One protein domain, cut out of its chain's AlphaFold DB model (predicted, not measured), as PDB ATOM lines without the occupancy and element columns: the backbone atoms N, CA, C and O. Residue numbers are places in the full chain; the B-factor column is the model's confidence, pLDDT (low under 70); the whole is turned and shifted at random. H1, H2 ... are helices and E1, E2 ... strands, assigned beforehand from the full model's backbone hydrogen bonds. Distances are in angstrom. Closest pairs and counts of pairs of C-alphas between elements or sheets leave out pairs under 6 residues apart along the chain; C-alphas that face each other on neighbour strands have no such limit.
ATOM      1  N   ASN A  43      14.461  -1.667   5.717       64.44
ATOM      2  CA  ASN A  43      14.729  -2.163   4.370       64.44
ATOM      3  C   ASN A  43      15.943  -1.450   3.752       64.44
ATOM      4  O   ASN A  43      16.800  -2.112   3.174       64.44
ATOM      5  N   SER A  44      16.101  -0.136   3.953       81.75
ATOM      6  CA  SER A  44      17.239   0.605   3.389       81.75
ATOM      7  C   SER A  44      18.588   0.272   4.046       81.75
ATOM      8  O   SER A  44      19.598   0.186   3.339       81.75
ATOM      9  N   GLU A  45      18.625   0.035   5.363       90.06
ATOM     10  CA  GLU A  45      19.825  -0.448   6.066       90.06
ATOM     11  C   GLU A  45      20.214  -1.847   5.572       90.06
ATOM     12  O   GLU A  45      21.348  -2.064   5.139       90.06
ATOM     13  N   THR A  46      19.258  -2.782   5.581       92.00
ATOM     14  CA  THR A  46      19.480  -4.170   5.152       92.00
ATOM     15  C   THR A  46      19.993  -4.226   3.716       92.00
ATOM     16  O   THR A  46      21.006  -4.874   3.446       92.00
ATOM     17  N   ASP A  47      19.364  -3.481   2.806       92.62
ATOM     18  CA  ASP A  47      19.777  -3.402   1.406       92.62
ATOM     19  C   ASP A  47      21.186  -2.818   1.253       92.62
ATOM     20  O   ASP A  47      21.962  -3.249   0.396       92.62
ATOM     21  N   SER A  48      21.550  -1.835   2.079       94.94
ATOM     22  CA  SER A  48      22.884  -1.225   2.062       94.94
ATOM     23  C   SER A  48      23.961  -2.192   2.549       94.94
ATOM     24  O   SER A  48      25.018  -2.297   1.921       94.94
ATOM     25  N   ILE A  49      23.676  -2.958   3.603       97.00
ATOM     26  CA  ILE A  49      24.572  -3.991   4.132       97.00
ATOM     27  C   ILE A  49      24.741  -5.124   3.114       97.00
ATOM     28  O   ILE A  49      25.870  -5.489   2.794       97.00
ATOM     29  N   LEU A  50      23.655  -5.647   2.539       95.75
ATOM     30  CA  LEU A  50      23.722  -6.735   1.555       95.75
ATOM     31  C   LEU A  50      24.413  -6.304   0.255       95.75
ATOM     32  O   LEU A  50      25.194  -7.062  -0.323       95.75
ATOM     33  N   ARG A  51      24.191  -5.065  -0.192       95.75
ATOM     34  CA  ARG A  51      24.936  -4.478  -1.314       95.75
ATOM     35  C   ARG A  51      26.423  -4.348  -0.997       95.75
ATOM     36  O   ARG A  51      27.245  -4.650  -1.856       95.75
ATOM     37  N   THR A  52      26.770  -3.944   0.223       97.62
ATOM     38  CA  THR A  52      28.167  -3.898   0.680       97.62
ATOM     39  C   THR A  52      28.783  -5.294   0.669       97.62
ATOM     40  O   THR A  52      29.865  -5.464   0.113       97.62
ATOM     41  N   ALA A  53      28.068  -6.302   1.181       97.50
ATOM     42  CA  ALA A  53      28.497  -7.699   1.160       97.50
ATOM     43  C   ALA A  53      28.820  -8.163  -0.264       97.50
ATOM     44  O   ALA A  53      29.930  -8.616  -0.539       97.50
ATOM     45  N   LYS A  54      27.875  -7.965  -1.189       96.50
ATOM     46  CA  LYS A  54      28.029  -8.332  -2.600       96.50
ATOM     47  C   LYS A  54      29.212  -7.630  -3.261       96.50
ATOM     48  O   LYS A  54      29.957  -8.258  -4.003       96.50
ATOM     49  N   ASN A  55      29.385  -6.341  -2.992       97.06
ATOM     50  CA  ASN A  55      30.406  -5.543  -3.659       97.06
ATOM     51  C   ASN A  55      31.810  -5.767  -3.095       97.06
ATOM     52  O   ASN A  55      32.765  -5.549  -3.824       97.06
ATOM     53  N   GLN A  56      31.955  -6.155  -1.824       97.88
ATOM     54  CA  GLN A  56      33.261  -6.173  -1.151       97.88
ATOM     55  C   GLN A  56      33.760  -7.569  -0.772       97.88
ATOM     56  O   GLN A  56      34.930  -7.695  -0.428       97.88
ATOM     57  N   ILE A  57      32.940  -8.625  -0.852       96.75
ATOM     58  CA  ILE A  57      33.373  -9.974  -0.443       96.75
ATOM     59  C   ILE A  57      34.631 -10.462  -1.180       96.75
ATOM     60  O   ILE A  57      35.504 -11.055  -0.551       96.75
ATOM     61  N   HIS A  58      34.759 -10.161  -2.475       96.75
ATOM     62  CA  HIS A  58      35.904 -10.556  -3.304       96.75
ATOM     63  C   HIS A  58      37.241 -10.033  -2.745       96.75
ATOM     64  O   HIS A  58      38.236 -10.754  -2.735       96.75
ATOM     65  N   LEU A  59      37.239  -8.842  -2.128       96.25
ATOM     66  CA  LEU A  59      38.417  -8.258  -1.472       96.25
ATOM     67  C   LEU A  59      38.979  -9.151  -0.355       96.25
ATOM     68  O   LEU A  59      40.163  -9.063  -0.033       96.25
ATOM     69  N   LEU A  60      38.132  -9.996   0.237       95.75
ATOM     70  CA  LEU A  60      38.487 -10.896   1.329       95.75
ATOM     71  C   LEU A  60      38.729 -12.332   0.847       95.75
ATOM     72  O   LEU A  60      39.620 -12.994   1.374       95.75
ATOM     73  N   ILE A  61      37.965 -12.820  -0.138       95.94
ATOM     74  CA  ILE A  61      38.016 -14.238  -0.540       95.94
ATOM     75  C   ILE A  61      39.007 -14.545  -1.668       95.94
ATOM     76  O   ILE A  61      39.540 -15.653  -1.718       95.94
ATOM     77  N   ASP A  62      39.313 -13.584  -2.544       95.50
ATOM     78  CA  ASP A  62      40.129 -13.843  -3.744       95.50
ATOM     79  C   ASP A  62      41.567 -14.256  -3.396       95.50
ATOM     80  O   ASP A  62      42.197 -15.061  -4.097       95.50
ATOM     81  N   ASN A  63      42.060 -13.743  -2.266       92.44
ATOM     82  CA  ASN A  63      43.405 -13.977  -1.752       92.44
ATOM     83  C   ASN A  63      43.528 -15.250  -0.900       92.44
ATOM     84  O   ASN A  63      44.624 -15.552  -0.431       92.44
ATOM     85  N   ILE A  64      42.442 -16.007  -0.696       94.50
ATOM     86  CA  ILE A  64      42.503 -17.264   0.055       94.50
ATOM     87  C   ILE A  64      43.330 -18.285  -0.752       94.50
ATOM     88  O   ILE A  64      42.992 -18.579  -1.910       94.50
ATOM     89  N   PRO A  65      44.416 -18.846  -0.178       95.44
ATOM     90  CA  PRO A  65      45.171 -19.920  -0.815       95.44
ATOM     91  C   PRO A  65      44.298 -21.159  -1.019       95.44
ATOM     92  O   PRO A  65      43.510 -21.503  -0.141       95.44
ATOM     93  N   GLU A  66      44.478 -21.882  -2.130       95.81
ATOM     94  CA  GLU A  66      43.674 -23.083  -2.420       95.81
ATOM     95  C   GLU A  66      43.732 -24.125  -1.297       95.81
ATOM     96  O   GLU A  66      42.709 -24.707  -0.945       95.81
ATOM     97  N   ALA A  67      44.904 -24.290  -0.677       96.56
ATOM     98  CA  ALA A  67      45.112 -25.202   0.445       96.56
ATOM     99  C   ALA A  67      44.237 -24.888   1.674       96.56
ATOM    100  O   ALA A  67      43.983 -25.783   2.475       96.56
ATOM    101  N   ASN A  68      43.753 -23.647   1.805       95.62
ATOM    102  CA  ASN A  68      43.014 -23.176   2.975       95.62
ATOM    103  C   ASN A  68      41.513 -23.004   2.702       95.62
ATOM    104  O   ASN A  68      40.775 -22.649   3.615       95.62
ATOM    105  N   LEU A  69      41.029 -23.228   1.474       95.25
ATOM    106  CA  LEU A  69      39.632 -22.944   1.106       95.25
ATOM    107  C   LEU A  69      38.618 -23.619   2.041       95.25
ATOM    108  O   LEU A  69      37.632 -22.988   2.429       95.25
ATOM    109  N   ASN A  70      38.902 -24.852   2.468       93.69
ATOM    110  CA  ASN A  70      38.025 -25.613   3.358       93.69
ATOM    111  C   ASN A  70      37.829 -24.929   4.719       93.69
ATOM    112  O   ASN A  70      36.711 -24.921   5.239       93.69
ATOM    113  N   ASP A  71      38.872 -24.301   5.272       91.69
ATOM    114  CA  ASP A  71      38.797 -23.588   6.557       91.69
ATOM    115  C   ASP A  71      37.857 -22.376   6.467       91.69
ATOM    116  O   ASP A  71      37.138 -22.034   7.413       91.69
ATOM    117  N   TYR A  72      37.798 -21.781   5.276       94.25
ATOM    118  CA  TYR A  72      36.921 -20.668   4.927       94.25
ATOM    119  C   TYR A  72      35.536 -21.102   4.420       94.25
ATOM    120  O   TYR A  72      34.683 -20.254   4.159       94.25
ATOM    121  N   GLY A  73      35.273 -22.411   4.352       93.31
ATOM    122  CA  GLY A  73      33.971 -22.971   3.990       93.31
ATOM    123  C   GLY A  73      33.763 -23.216   2.494       93.31
ATOM    124  O   GLY A  73      32.620 -23.413   2.085       93.31
ATOM    125  N   PHE A  74      34.827 -23.236   1.689       95.69
ATOM    126  CA  PHE A  74      34.765 -23.540   0.260       95.69
ATOM    127  C   PHE A  74      35.535 -24.807  -0.093       95.69
ATOM    128  O   PHE A  74      36.620 -25.049   0.418       95.69
ATOM    129  N   ASN A  75      35.018 -25.573  -1.044       95.44
ATOM    130  CA  ASN A  75      35.709 -26.736  -1.593       95.44
ATOM    131  C   ASN A  75      36.688 -26.347  -2.710       95.44
ATOM    132  O   ASN A  75      37.668 -27.045  -2.955       95.44
ATOM    133  N   ASN A  76      36.387 -25.276  -3.451       96.38
ATOM    134  CA  ASN A  76      37.186 -24.779  -4.573       96.38
ATOM    135  C   ASN A  76      36.795 -23.329  -4.917       96.38
ATOM    136  O   ASN A  76      35.720 -22.864  -4.544       96.38
ATOM    137  N   LYS A  77      37.641 -22.623  -5.679       96.25
ATOM    138  CA  LYS A  77      37.385 -21.224  -6.077       96.25
ATOM    139  C   LYS A  77      36.178 -21.043  -7.003       96.25
ATOM    140  O   LYS A  77      35.596 -19.966  -7.022       96.25
ATOM    141  N   ALA A  78      35.759 -22.073  -7.745       96.31
ATOM    142  CA  ALA A  78      34.588 -21.960  -8.618       96.31
ATOM    143  C   ALA A  78      33.277 -21.789  -7.827       96.31
ATOM    144  O   ALA A  78      32.278 -21.332  -8.380       96.31
ATOM    145  N   GLU A  79      33.266 -22.109  -6.528       96.50
ATOM    146  CA  GLU A  79      32.129 -21.822  -5.649       96.50
ATOM    147  C   GLU A  79      31.923 -20.320  -5.389       96.50
ATOM    148  O   GLU A  79      30.829 -19.938  -4.976       96.50
ATOM    149  N   PHE A  80      32.908 -19.456  -5.666       95.81
ATOM    150  CA  PHE A  80      32.780 -18.012  -5.433       95.81
ATOM    151  C   PHE A  80      31.668 -17.387  -6.287       95.81
ATOM    152  O   PHE A  80      30.899 -16.560  -5.803       95.81
ATOM    153  N   GLU A  81      31.499 -17.870  -7.518       95.12
ATOM    154  CA  GLU A  81      30.445 -17.428  -8.444       95.12
ATOM    155  C   GLU A  81      29.032 -17.834  -7.997       95.12
ATOM    156  O   GLU A  81      28.031 -17.319  -8.494       95.12
ATOM    157  N   LYS A  82      28.931 -18.770  -7.048       96.31
ATOM    158  CA  LYS A  82      27.661 -19.270  -6.512       96.31
ATOM    159  C   LYS A  82      27.258 -18.594  -5.205       96.31
ATOM    160  O   LYS A  82      26.243 -18.969  -4.614       96.31
ATOM    161  N   ILE A  83      28.060 -17.647  -4.717       96.50
ATOM    162  CA  ILE A  83      27.818 -17.001  -3.434       96.50
ATOM    163  C   ILE A  83      26.488 -16.249  -3.461       96.50
ATOM    164  O   ILE A  83      26.213 -15.403  -4.312       96.50
ATOM    165  N   SER A  84      25.687 -16.523  -2.441       96.12
ATOM    166  CA  SER A  84      24.514 -15.752  -2.063       96.12
ATOM    167  C   SER A  84      24.592 -15.388  -0.580       96.12
ATOM    168  O   SER A  84      25.461 -15.868   0.152       96.12
ATOM    169  N   PHE A  85      23.700 -14.507  -0.133       95.56
ATOM    170  CA  PHE A  85      23.690 -14.013   1.241       95.56
ATOM    171  C   PHE A  85      22.351 -14.310   1.904       95.56
ATOM    172  O   PHE A  85      21.295 -14.093   1.308       95.56
ATOM    173  N   ALA A  86      22.402 -14.792   3.144       91.81
ATOM    174  CA  ALA A  86      21.214 -14.983   3.969       91.81
ATOM    175  C   ALA A  86      20.915 -13.731   4.821       91.81
ATOM    176  O   ALA A  86      21.715 -12.790   4.836       91.81
ATOM    177  N   PRO A  87      19.782 -13.703   5.553       89.62
ATOM    178  CA  PRO A  87      19.460 -12.601   6.453       89.62
ATOM    179  C   PRO A  87      20.593 -12.283   7.437       89.62
ATOM    180  O   PRO A  87      21.222 -13.179   8.001       89.62
ATOM    181  N   LEU A  88      20.828 -10.985   7.631       93.69
ATOM    182  CA  LEU A  88      21.860 -10.453   8.514       93.69
ATOM    183  C   LEU A  88      21.617 -10.804   9.985       93.69
ATOM    184  O   LEU A  88      20.485 -10.884  10.456       93.69
ATOM    185  N   ILE A  89      22.714 -10.948  10.720       94.88
ATOM    186  CA  ILE A  89      22.734 -11.199  12.157       94.88
ATOM    187  C   ILE A  89      23.336  -9.967  12.821       94.88
ATOM    188  O   ILE A  89      24.503  -9.641  12.591       94.88
ATOM    189  N   LYS A  90      22.551  -9.275  13.646       96.56
ATOM    190  CA  LYS A  90      23.043  -8.146  14.443       96.56
ATOM    191  C   LYS A  90      23.908  -8.655  15.589       96.56
ATOM    192  O   LYS A  90      23.509  -9.585  16.292       96.56
ATOM    193  N   ILE A  91      25.068  -8.033  15.774       97.50
ATOM    194  CA  ILE A  91      25.995  -8.376  16.849       97.50
ATOM    195  C   ILE A  91      25.850  -7.383  17.994       97.50
ATOM    196  O   ILE A  91      25.990  -6.166  17.828       97.50
ATOM    197  N   TYR A  92      25.601  -7.926  19.171       98.06
ATOM    198  CA  TYR A  92      25.520  -7.203  20.424       98.06
ATOM    199  C   TYR A  92      26.656  -7.636  21.340       98.06
ATOM    200  O   TYR A  92      27.237  -8.709  21.178       98.06
ATOM    201  N   THR A  93      26.956  -6.813  22.334       97.56
ATOM    202  CA  THR A  93      27.852  -7.189  23.425       97.56
ATOM    203  C   THR A  93      27.299  -6.716  24.758       97.56
ATOM    204  O   THR A  93      26.358  -5.917  24.801       97.56
ATOM    205  N   LEU A  94      27.860  -7.240  25.843       95.94
ATOM    206  CA  LEU A  94      27.553  -6.792  27.187       95.94
ATOM    207  C   LEU A  94      28.548  -5.700  27.576       95.94
ATOM    208  O   LEU A  94      29.756  -5.890  27.480       95.94
ATOM    209  N   LYS A  95      28.037  -4.553  28.016       92.81
ATOM    210  CA  LYS A  95      28.837  -3.504  28.646       92.81
ATOM    211  C   LYS A  95      28.247  -3.216  30.014       92.81
ATOM    212  O   LYS A  95      27.090  -2.802  30.110       92.81
ATOM    213  N   ASP A  96      29.040  -3.479  31.047       87.56
ATOM    214  CA  ASP A  96      28.623  -3.495  32.450       87.56
ATOM    215  C   ASP A  96      27.499  -4.522  32.681       87.56
ATOM    216  O   ASP A  96      27.754  -5.698  32.925       87.56
ATOM    217  N   THR A  97      26.243  -4.103  32.541       90.06
ATOM    218  CA  THR A  97      25.052  -4.963  32.648       90.06
ATOM    219  C   THR A  97      24.050  -4.722  31.520       90.06
ATOM    220  O   THR A  97      22.925  -5.211  31.575       90.06
ATOM    221  N   SER A  98      24.432  -3.934  30.516       94.44
ATOM    222  CA  SER A  98      23.558  -3.495  29.434       94.44
ATOM    223  C   SER A  98      23.977  -4.130  28.119       94.44
ATOM    224  O   SER A  98      25.161  -4.186  27.783       94.44
ATOM    225  N   ILE A  99      22.989  -4.577  27.352       96.81
ATOM    226  CA  ILE A  99      23.203  -5.099  26.005       96.81
ATOM    227  C   ILE A  99      23.284  -3.918  25.051       96.81
ATOM    228  O   ILE A  99      22.340  -3.135  24.940       96.81
ATOM    229  N   ILE A 100      24.408  -3.802  24.356       97.44
ATOM    230  CA  ILE A 100      24.653  -2.724  23.405       97.44
ATOM    231  C   ILE A 100      24.853  -3.294  22.008       97.44
ATOM    232  O   ILE A 100      25.508  -4.320  21.821       97.44
ATOM    233  N   PHE A 101      24.273  -2.626  21.015       96.38
ATOM    234  CA  PHE A 101      24.544  -2.941  19.621       96.38
ATOM    235  C   PHE A 101      25.947  -2.454  19.251       96.38
ATOM    236  O   PHE A 101      26.348  -1.356  19.630       96.38
ATOM    237  N   THR A 102      26.694  -3.272  18.513       96.56
ATOM    238  CA  THR A 102      28.112  -3.012  18.212       96.56
ATOM    239  C   THR A 102      28.343  -2.326  16.867       96.56
ATOM    240  O   THR A 102      29.486  -2.247  16.423       96.56
ATOM    241  N   ASN A 103      27.286  -1.884  16.172       96.81
ATOM    242  CA  ASN A 103      27.375  -1.431  14.775       96.81
ATOM    243  C   ASN A 103      28.065  -2.462  13.868       96.81
ATOM    244  O   ASN A 103      28.761  -2.112  12.917       96.81
ATOM    245  N   THR A 104      27.877  -3.744  14.192       97.81
ATOM    246  CA  THR A 104      28.459  -4.877  13.479       97.81
ATOM    247  C   THR A 104      27.370  -5.877  13.124       97.81
ATOM    248  O   THR A 104      26.493  -6.206  13.930       97.81
ATOM    249  N   TRP A 105      27.469  -6.400  11.911       97.81
ATOM    250  CA  TRP A 105      26.612  -7.432  11.363       97.81
ATOM    251  C   TRP A 105      27.456  -8.609  10.896       97.81
ATOM    252  O   TRP A 105      28.547  -8.440  10.349       97.81
ATOM    253  N   ARG A 106      26.926  -9.817  11.071       96.69
ATOM    254  CA  ARG A 106      27.402 -11.005  10.363       96.69
ATOM    255  C   ARG A 106      26.414 -11.317   9.251       96.69
ATOM    256  O   ARG A 106      25.219 -11.445   9.504       96.69
ATOM    257  N   VAL A 107      26.905 -11.426   8.026       97.12
ATOM    258  CA  VAL A 107      26.118 -11.808   6.854       97.12
ATOM    259  C   VAL A 107      26.483 -13.248   6.503       97.12
ATOM    260  O   VAL A 107      27.633 -13.495   6.132       97.12
ATOM    261  N   PRO A 108      25.560 -14.216   6.642       96.00
ATOM    262  CA  PRO A 108      25.846 -15.589   6.262       96.00
ATOM    263  C   PRO A 108      26.086 -15.705   4.761       96.00
ATOM    264  O   PRO A 108      25.265 -15.257   3.959       96.00
ATOM    265  N   VAL A 109      27.207 -16.325   4.404       97.25
ATOM    266  CA  VAL A 109      27.573 -16.651   3.028       97.25
ATOM    267  C   VAL A 109      27.072 -18.048   2.713       97.25
ATOM    268  O   VAL A 109      27.363 -19.009   3.432       97.25
ATOM    269  N   VAL A 110      26.286 -18.136   1.646       95.44
ATOM    270  CA  VAL A 110      25.557 -19.335   1.252       95.44
ATOM    271  C   VAL A 110      26.019 -19.785  -0.123       95.44
ATOM    272  O   VAL A 110      26.018 -18.999  -1.069       95.44
ATOM    273  N   VAL A 111      26.375 -21.060  -0.235       95.44
ATOM    274  CA  VAL A 111      26.702 -21.728  -1.499       95.44
ATOM    275  C   VAL A 111      25.843 -22.976  -1.579       95.44
ATOM    276  O   VAL A 111      25.796 -23.739  -0.617       95.44
ATOM    277  N   ASP A 112      25.145 -23.165  -2.701       92.81
ATOM    278  CA  ASP A 112      24.294 -24.338  -2.937       92.81
ATOM    279  C   ASP A 112      23.306 -24.605  -1.767       92.81
ATOM    280  O   ASP A 112      23.088 -25.738  -1.352       92.81
ATOM    281  N   ASN A 113      22.696 -23.532  -1.235       87.56
ATOM    282  CA  ASN A 113      21.767 -23.514  -0.088       87.56
ATOM    283  C   ASN A 113      22.357 -23.896   1.286       87.56
ATOM    284  O   ASN A 113      21.608 -24.020   2.256       87.56
ATOM    285  N   GLU A 114      23.678 -24.005   1.415       90.25
ATOM    286  CA  GLU A 114      24.345 -24.279   2.688       90.25
ATOM    287  C   GLU A 114      25.062 -23.050   3.244       90.25
ATOM    288  O   GLU A 114      25.754 -22.335   2.519       90.25
ATOM    289  N   TYR A 115      24.953 -22.824   4.558       91.88
ATOM    290  CA  TYR A 115      25.707 -21.766   5.235       91.88
ATOM    291  C   TYR A 115      27.164 -22.213   5.350       91.88
ATOM    292  O   TYR A 115      27.484 -23.140   6.097       91.88
ATOM    293  N   ARG A 116      28.046 -21.553   4.601       93.38
ATOM    294  CA  ARG A 116      29.472 -21.890   4.544       93.38
ATOM    295  C   ARG A 116      30.277 -21.166   5.616       93.38
ATOM    296  O   ARG A 116      31.154 -21.758   6.240       93.38
ATOM    297  N   SER A 117      29.963 -19.895   5.835       96.06
ATOM    298  CA  SER A 117      30.755 -18.974   6.653       96.06
ATOM    299  C   SER A 117      29.996 -17.665   6.888       96.06
ATOM    300  O   SER A 117      28.855 -17.493   6.452       96.06
ATOM    301  N   LEU A 118      30.615 -16.744   7.621       96.38
ATOM    302  CA  LEU A 118      30.088 -15.430   7.954       96.38
ATOM    303  C   LEU A 118      31.022 -14.341   7.420       96.38
ATOM    304  O   LEU A 118      32.221 -14.340   7.700       96.38
ATOM    305  N   LEU A 119      30.443 -13.368   6.727       98.06
ATOM    306  CA  LEU A 119      31.084 -12.103   6.391       98.06
ATOM    307  C   LEU A 119      30.796 -11.078   7.496       98.06
ATOM    308  O   LEU A 119      29.644 -10.901   7.888       98.06
ATOM    309  N   THR A 120      31.817 -10.391   7.991       98.12
ATOM    310  CA  THR A 120      31.669  -9.312   8.975       98.12
ATOM    311  C   THR A 120      31.547  -7.980   8.264       98.12
ATOM    312  O   THR A 120      32.455  -7.581   7.535       98.12
ATOM    313  N   ILE A 121      30.452  -7.271   8.526       98.31
ATOM    314  CA  ILE A 121      30.252  -5.893   8.085       98.31
ATOM    315  C   ILE A 121      30.153  -4.997   9.308       98.31
ATOM    316  O   ILE A 121      29.399  -5.297  10.231       98.31
ATOM    317  N   ILE A 122      30.887  -3.892   9.300       98.12
ATOM    318  CA  ILE A 122      30.790  -2.843  10.318       98.12
ATOM    319  C   ILE A 122      30.255  -1.561   9.694       98.12
ATOM    320  O   ILE A 122      30.382  -1.358   8.485       98.12
ATOM    321  N   ASN A 123      29.661  -0.703  10.517       97.19
ATOM    322  CA  ASN A 123      29.334   0.671  10.159       97.19
ATOM    323  C   ASN A 123      30.256   1.613  10.936       97.19
ATOM    324  O   ASN A 123      30.175   1.697  12.163       97.19
ATOM    325  N   GLU A 124      31.117   2.310  10.200       93.81
ATOM    326  CA  GLU A 124      31.978   3.374  10.708       93.81
ATOM    327  C   GLU A 124      31.489   4.698  10.120       93.81
ATOM    328  O   GLU A 124      31.536   4.893   8.905       93.81
ATOM    329  N   ASP A 125      30.985   5.591  10.974       92.38
ATOM    330  CA  ASP A 125      30.538   6.941  10.600       92.38
ATOM    331  C   ASP A 125      29.533   6.984   9.430       92.38
ATOM    332  O   ASP A 125      29.569   7.861   8.568       92.38
ATOM    333  N   GLY A 126      28.609   6.019   9.393       92.69
ATOM    334  CA  GLY A 126      27.576   5.907   8.359       92.69
ATOM    335  C   GLY A 126      28.014   5.131   7.116       92.69
ATOM    336  O   GLY A 126      27.214   4.970   6.193       92.69
ATOM    337  N   VAL A 127      29.251   4.631   7.077       96.06
ATOM    338  CA  VAL A 127      29.797   3.877   5.946       96.06
ATOM    339  C   VAL A 127      29.929   2.403   6.309       96.06
ATOM    340  O   VAL A 127      30.677   2.027   7.211       96.06
ATOM    341  N   TYR A 128      29.231   1.550   5.559       97.94
ATOM    342  CA  TYR A 128      29.341   0.101   5.696       97.94
ATOM    343  C   TYR A 128      30.603  -0.434   5.007       97.94
ATOM    344  O   TYR A 128      30.892  -0.085   3.858       97.94
ATOM    345  N   LYS A 129      31.334  -1.320   5.693       98.06
ATOM    346  CA  LYS A 129      32.544  -1.975   5.172       98.06
ATOM    347  C   LYS A 129      32.580  -3.450   5.547       98.06
ATOM    348  O   LYS A 129      32.307  -3.793   6.695       98.06
ATOM    349  N   ALA A 130      32.957  -4.304   4.601       97.75
ATOM    350  CA  ALA A 130      33.328  -5.686   4.874       97.75
ATOM    351  C   ALA A 130      34.764  -5.726   5.411       97.75
ATOM    352  O   ALA A 130      35.681  -5.245   4.749       97.75
ATOM    353  N   VAL A 131      34.953  -6.269   6.613       97.38
ATOM    354  CA  VAL A 131      36.246  -6.193   7.327       97.38
ATOM    355  C   VAL A 131      36.859  -7.541   7.663       97.38
ATOM    356  O   VAL A 131      38.045  -7.610   7.960       97.38
ATOM    357  N   ASP A 132      36.067  -8.609   7.635       96.69
ATOM    358  CA  ASP A 132      36.529  -9.950   7.980       96.69
ATOM    359  C   ASP A 132      35.609 -11.003   7.353       96.69
ATOM    360  O   ASP A 132      34.433 -10.738   7.094       96.69
ATOM    361  N   TYR A 133      36.139 -12.197   7.110       96.06
ATOM    362  CA  TYR A 133      35.428 -13.315   6.506       96.06
ATOM    363  C   TYR A 133      35.929 -14.643   7.077       96.06
ATOM    364  O   TYR A 133      37.130 -14.895   7.123       96.06
ATOM    365  N   GLY A 134      35.007 -15.518   7.481       92.69
ATOM    366  CA  GLY A 134      35.347 -16.837   8.010       92.69
ATOM    367  C   GLY A 134      34.301 -17.349   8.991       92.69
ATOM    368  O   GLY A 134      33.104 -17.247   8.742       92.69
ATOM    369  N   ALA A 135      34.744 -17.912  10.119       90.31
ATOM    370  CA  ALA A 135      33.864 -18.434  11.170       90.31
ATOM    371  C   ALA A 135      32.849 -19.487  10.662       90.31
ATOM    372  O   ALA A 135      31.671 -19.473  11.022       90.31
ATOM    373  N   SER A 136      33.315 -20.419   9.826       89.94
ATOM    374  CA  SER A 136      32.516 -21.508   9.239       89.94
ATOM    375  C   SER A 136      31.819 -22.380  10.292       89.94
ATOM    376  O   SER A 136      30.645 -22.725  10.146       89.94
ATOM    377  N   ILE A 137      32.500 -22.669  11.405       88.12
ATOM    378  CA  ILE A 137      31.930 -23.400  12.550       88.12
ATOM    379  C   ILE A 137      30.758 -22.624  13.163       88.12
ATOM    380  O   ILE A 137      29.679 -23.185  13.362       88.12
ATOM    381  N   LEU A 138      30.940 -21.322  13.405       88.12
ATOM    382  CA  LEU A 138      29.900 -20.456  13.961       88.12
ATOM    383  C   LEU A 138      28.703 -20.338  13.010       88.12
ATOM    384  O   LEU A 138      27.564 -20.390  13.464       88.12
ATOM    385  N   ALA A 139      28.939 -20.239  11.697       91.00
ATOM    386  CA  ALA A 139      27.879 -20.199  10.689       91.00
ATOM    387  C   ALA A 139      26.967 -21.435  10.770       91.00
ATOM    388  O   ALA A 139      25.739 -21.312  10.792       91.00
ATOM    389  N   LYS A 140      27.574 -22.626  10.869       88.00
ATOM    390  CA  LYS A 140      26.858 -23.902  10.998       88.00
ATOM    391  C   LYS A 140      26.118 -24.006  12.329       88.00
ATOM    392  O   LYS A 140      24.947 -24.377  12.346       88.00
ATOM    393  N   ALA A 141      26.773 -23.644  13.433       87.38
ATOM    394  CA  ALA A 141      26.170 -23.690  14.763       87.38
ATOM    395  C   ALA A 141      24.985 -22.716  14.893       87.38
ATOM    396  O   ALA A 141      23.948 -23.076  15.450       87.38
ATOM    397  N   PHE A 142      25.101 -21.518  14.311       88.38
ATOM    398  CA  PHE A 142      24.008 -20.555  14.216       88.38
ATOM    399  C   PHE A 142      22.831 -21.132  13.426       88.38
ATOM    400  O   PHE A 142      21.709 -21.125  13.923       88.38
ATOM    401  N   LEU A 143      23.066 -21.676  12.226       87.44
ATOM    402  CA  LEU A 143      22.001 -22.262  11.405       87.44
ATOM    403  C   LEU A 143      21.276 -23.409  12.123       87.44
ATOM    404  O   LEU A 143      20.054 -23.493  12.041       87.44
ATOM    405  N   ALA A 144      22.016 -24.260  12.834       87.19
ATOM    406  CA  ALA A 144      21.457 -25.405  13.545       87.19
ATOM    407  C   ALA A 144      20.562 -25.013  14.733       87.19
ATOM    408  O   ALA A 144      19.666 -25.772  15.094       87.19
ATOM    409  N   LYS A 145      20.816 -23.854  15.352       88.25
ATOM    410  CA  LYS A 145      20.132 -23.416  16.578       88.25
ATOM    411  C   LYS A 145      19.139 -22.276  16.363       88.25
ATOM    412  O   LYS A 145      18.242 -22.122  17.185       88.25
ATOM    413  N   LYS A 146      19.285 -21.475  15.302       88.94
ATOM    414  CA  LYS A 146      18.422 -20.312  15.076       88.94
ATOM    415  C   LYS A 146      16.965 -20.736  14.921       88.94
ATOM    416  O   LYS A 146      16.637 -21.680  14.199       88.94
TER     417      LYS A 146
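This is residues 43 to 146 of the 198 residues of an uncharacterized protein of Bacteroidetes bacterium CG2_30_32_10 (UniProt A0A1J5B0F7). A strongly twisted sheet of four antiparallel strands has the long helix H1 over one face and H4 across the other, so that the sheet is the middle of three layers. The hairpin of E1 and E2 makes one end of the longest axis; H3 and the long loop of residues 62 to 76 lie at the other end, and H2 packs by E4. The printed part has 104 residues, with named elements in the order H1 H2 H3 E1 E2 E3 E4 H4, and its class is mixed, helices and strands. The sheet's order is E1 E2 E3 E4, a meander, each strand the antiparallel neighbour of the one before. The whole is compact, with a radius of gyration of the C-alphas of 14.0 A, and only just elongated, spanning 43 by 28 by 24 A.

E1 is residues 89 to 95, 19.2 A long. E2, residues 98 to 111, is the longest strand at 36.0 A and bends by 63 degrees at residue 103. E3, residues 114 to 124, is 29.8 A long and bends by 53 degrees at residue 117. E4, residues 127 to 134, is 21.5 A long. H1, residues 43 to 56, is 19.7 A long and begins with C-alpha 43 at (14.729, -2.163, 4.370). H2 is residues 58 to 61, 5.1 A, and H3 residues 77 to 82, 9.9 A. H4, residues 136 to 145, is 14.5 A long and ends with C-alpha 145 at (20.132, -23.416, 16.578).

E1 and E2 form a hairpin, with N 93 and O 100 2.9 A apart, within hydrogen-bond range. So do E2 and E3, with N 107 and O 119 at 2.8 A, and E3 and E4, with N 120 and O 132 at 2.8 A. Residues 84 to 85 pair antiparallel with residues 109 to 110 of E2. H1 is on the sheet; its closest C-alphas to E4 are Gln 56 and Ala 130, 6.0 A apart. H4 is on the opposite face at a height of 8.4 A, over E3 and only just over E2, with 3 C-alphas there; it runs across the strands, at 79 degrees to E3 on the local plane. The closest C-alphas of E3 and H4 are Ser 117 and Ser 136, 4.0 A. H2 is on the sheet, with Leu 60 and Tyr 133 of E4 its closest C-alphas at 6.5 A. H3 only grazes the sheet with residues 79 to 82. H1 and H4 have every O i to N i+4 pair within hydrogen-bond range; H3 has 0 of 2, but 2 of 3 O i to N i+3 pairs, and H2 is too short for an O i to N i+4 pair.

The C-alphas farthest apart are Ala 78 and Thr 97, 45.6 A. The printed part has no cut. The link from H2 to H3, 15 residues, is long. The mean pLDDT of the printed part is 94.1, and residue 43 is under 70.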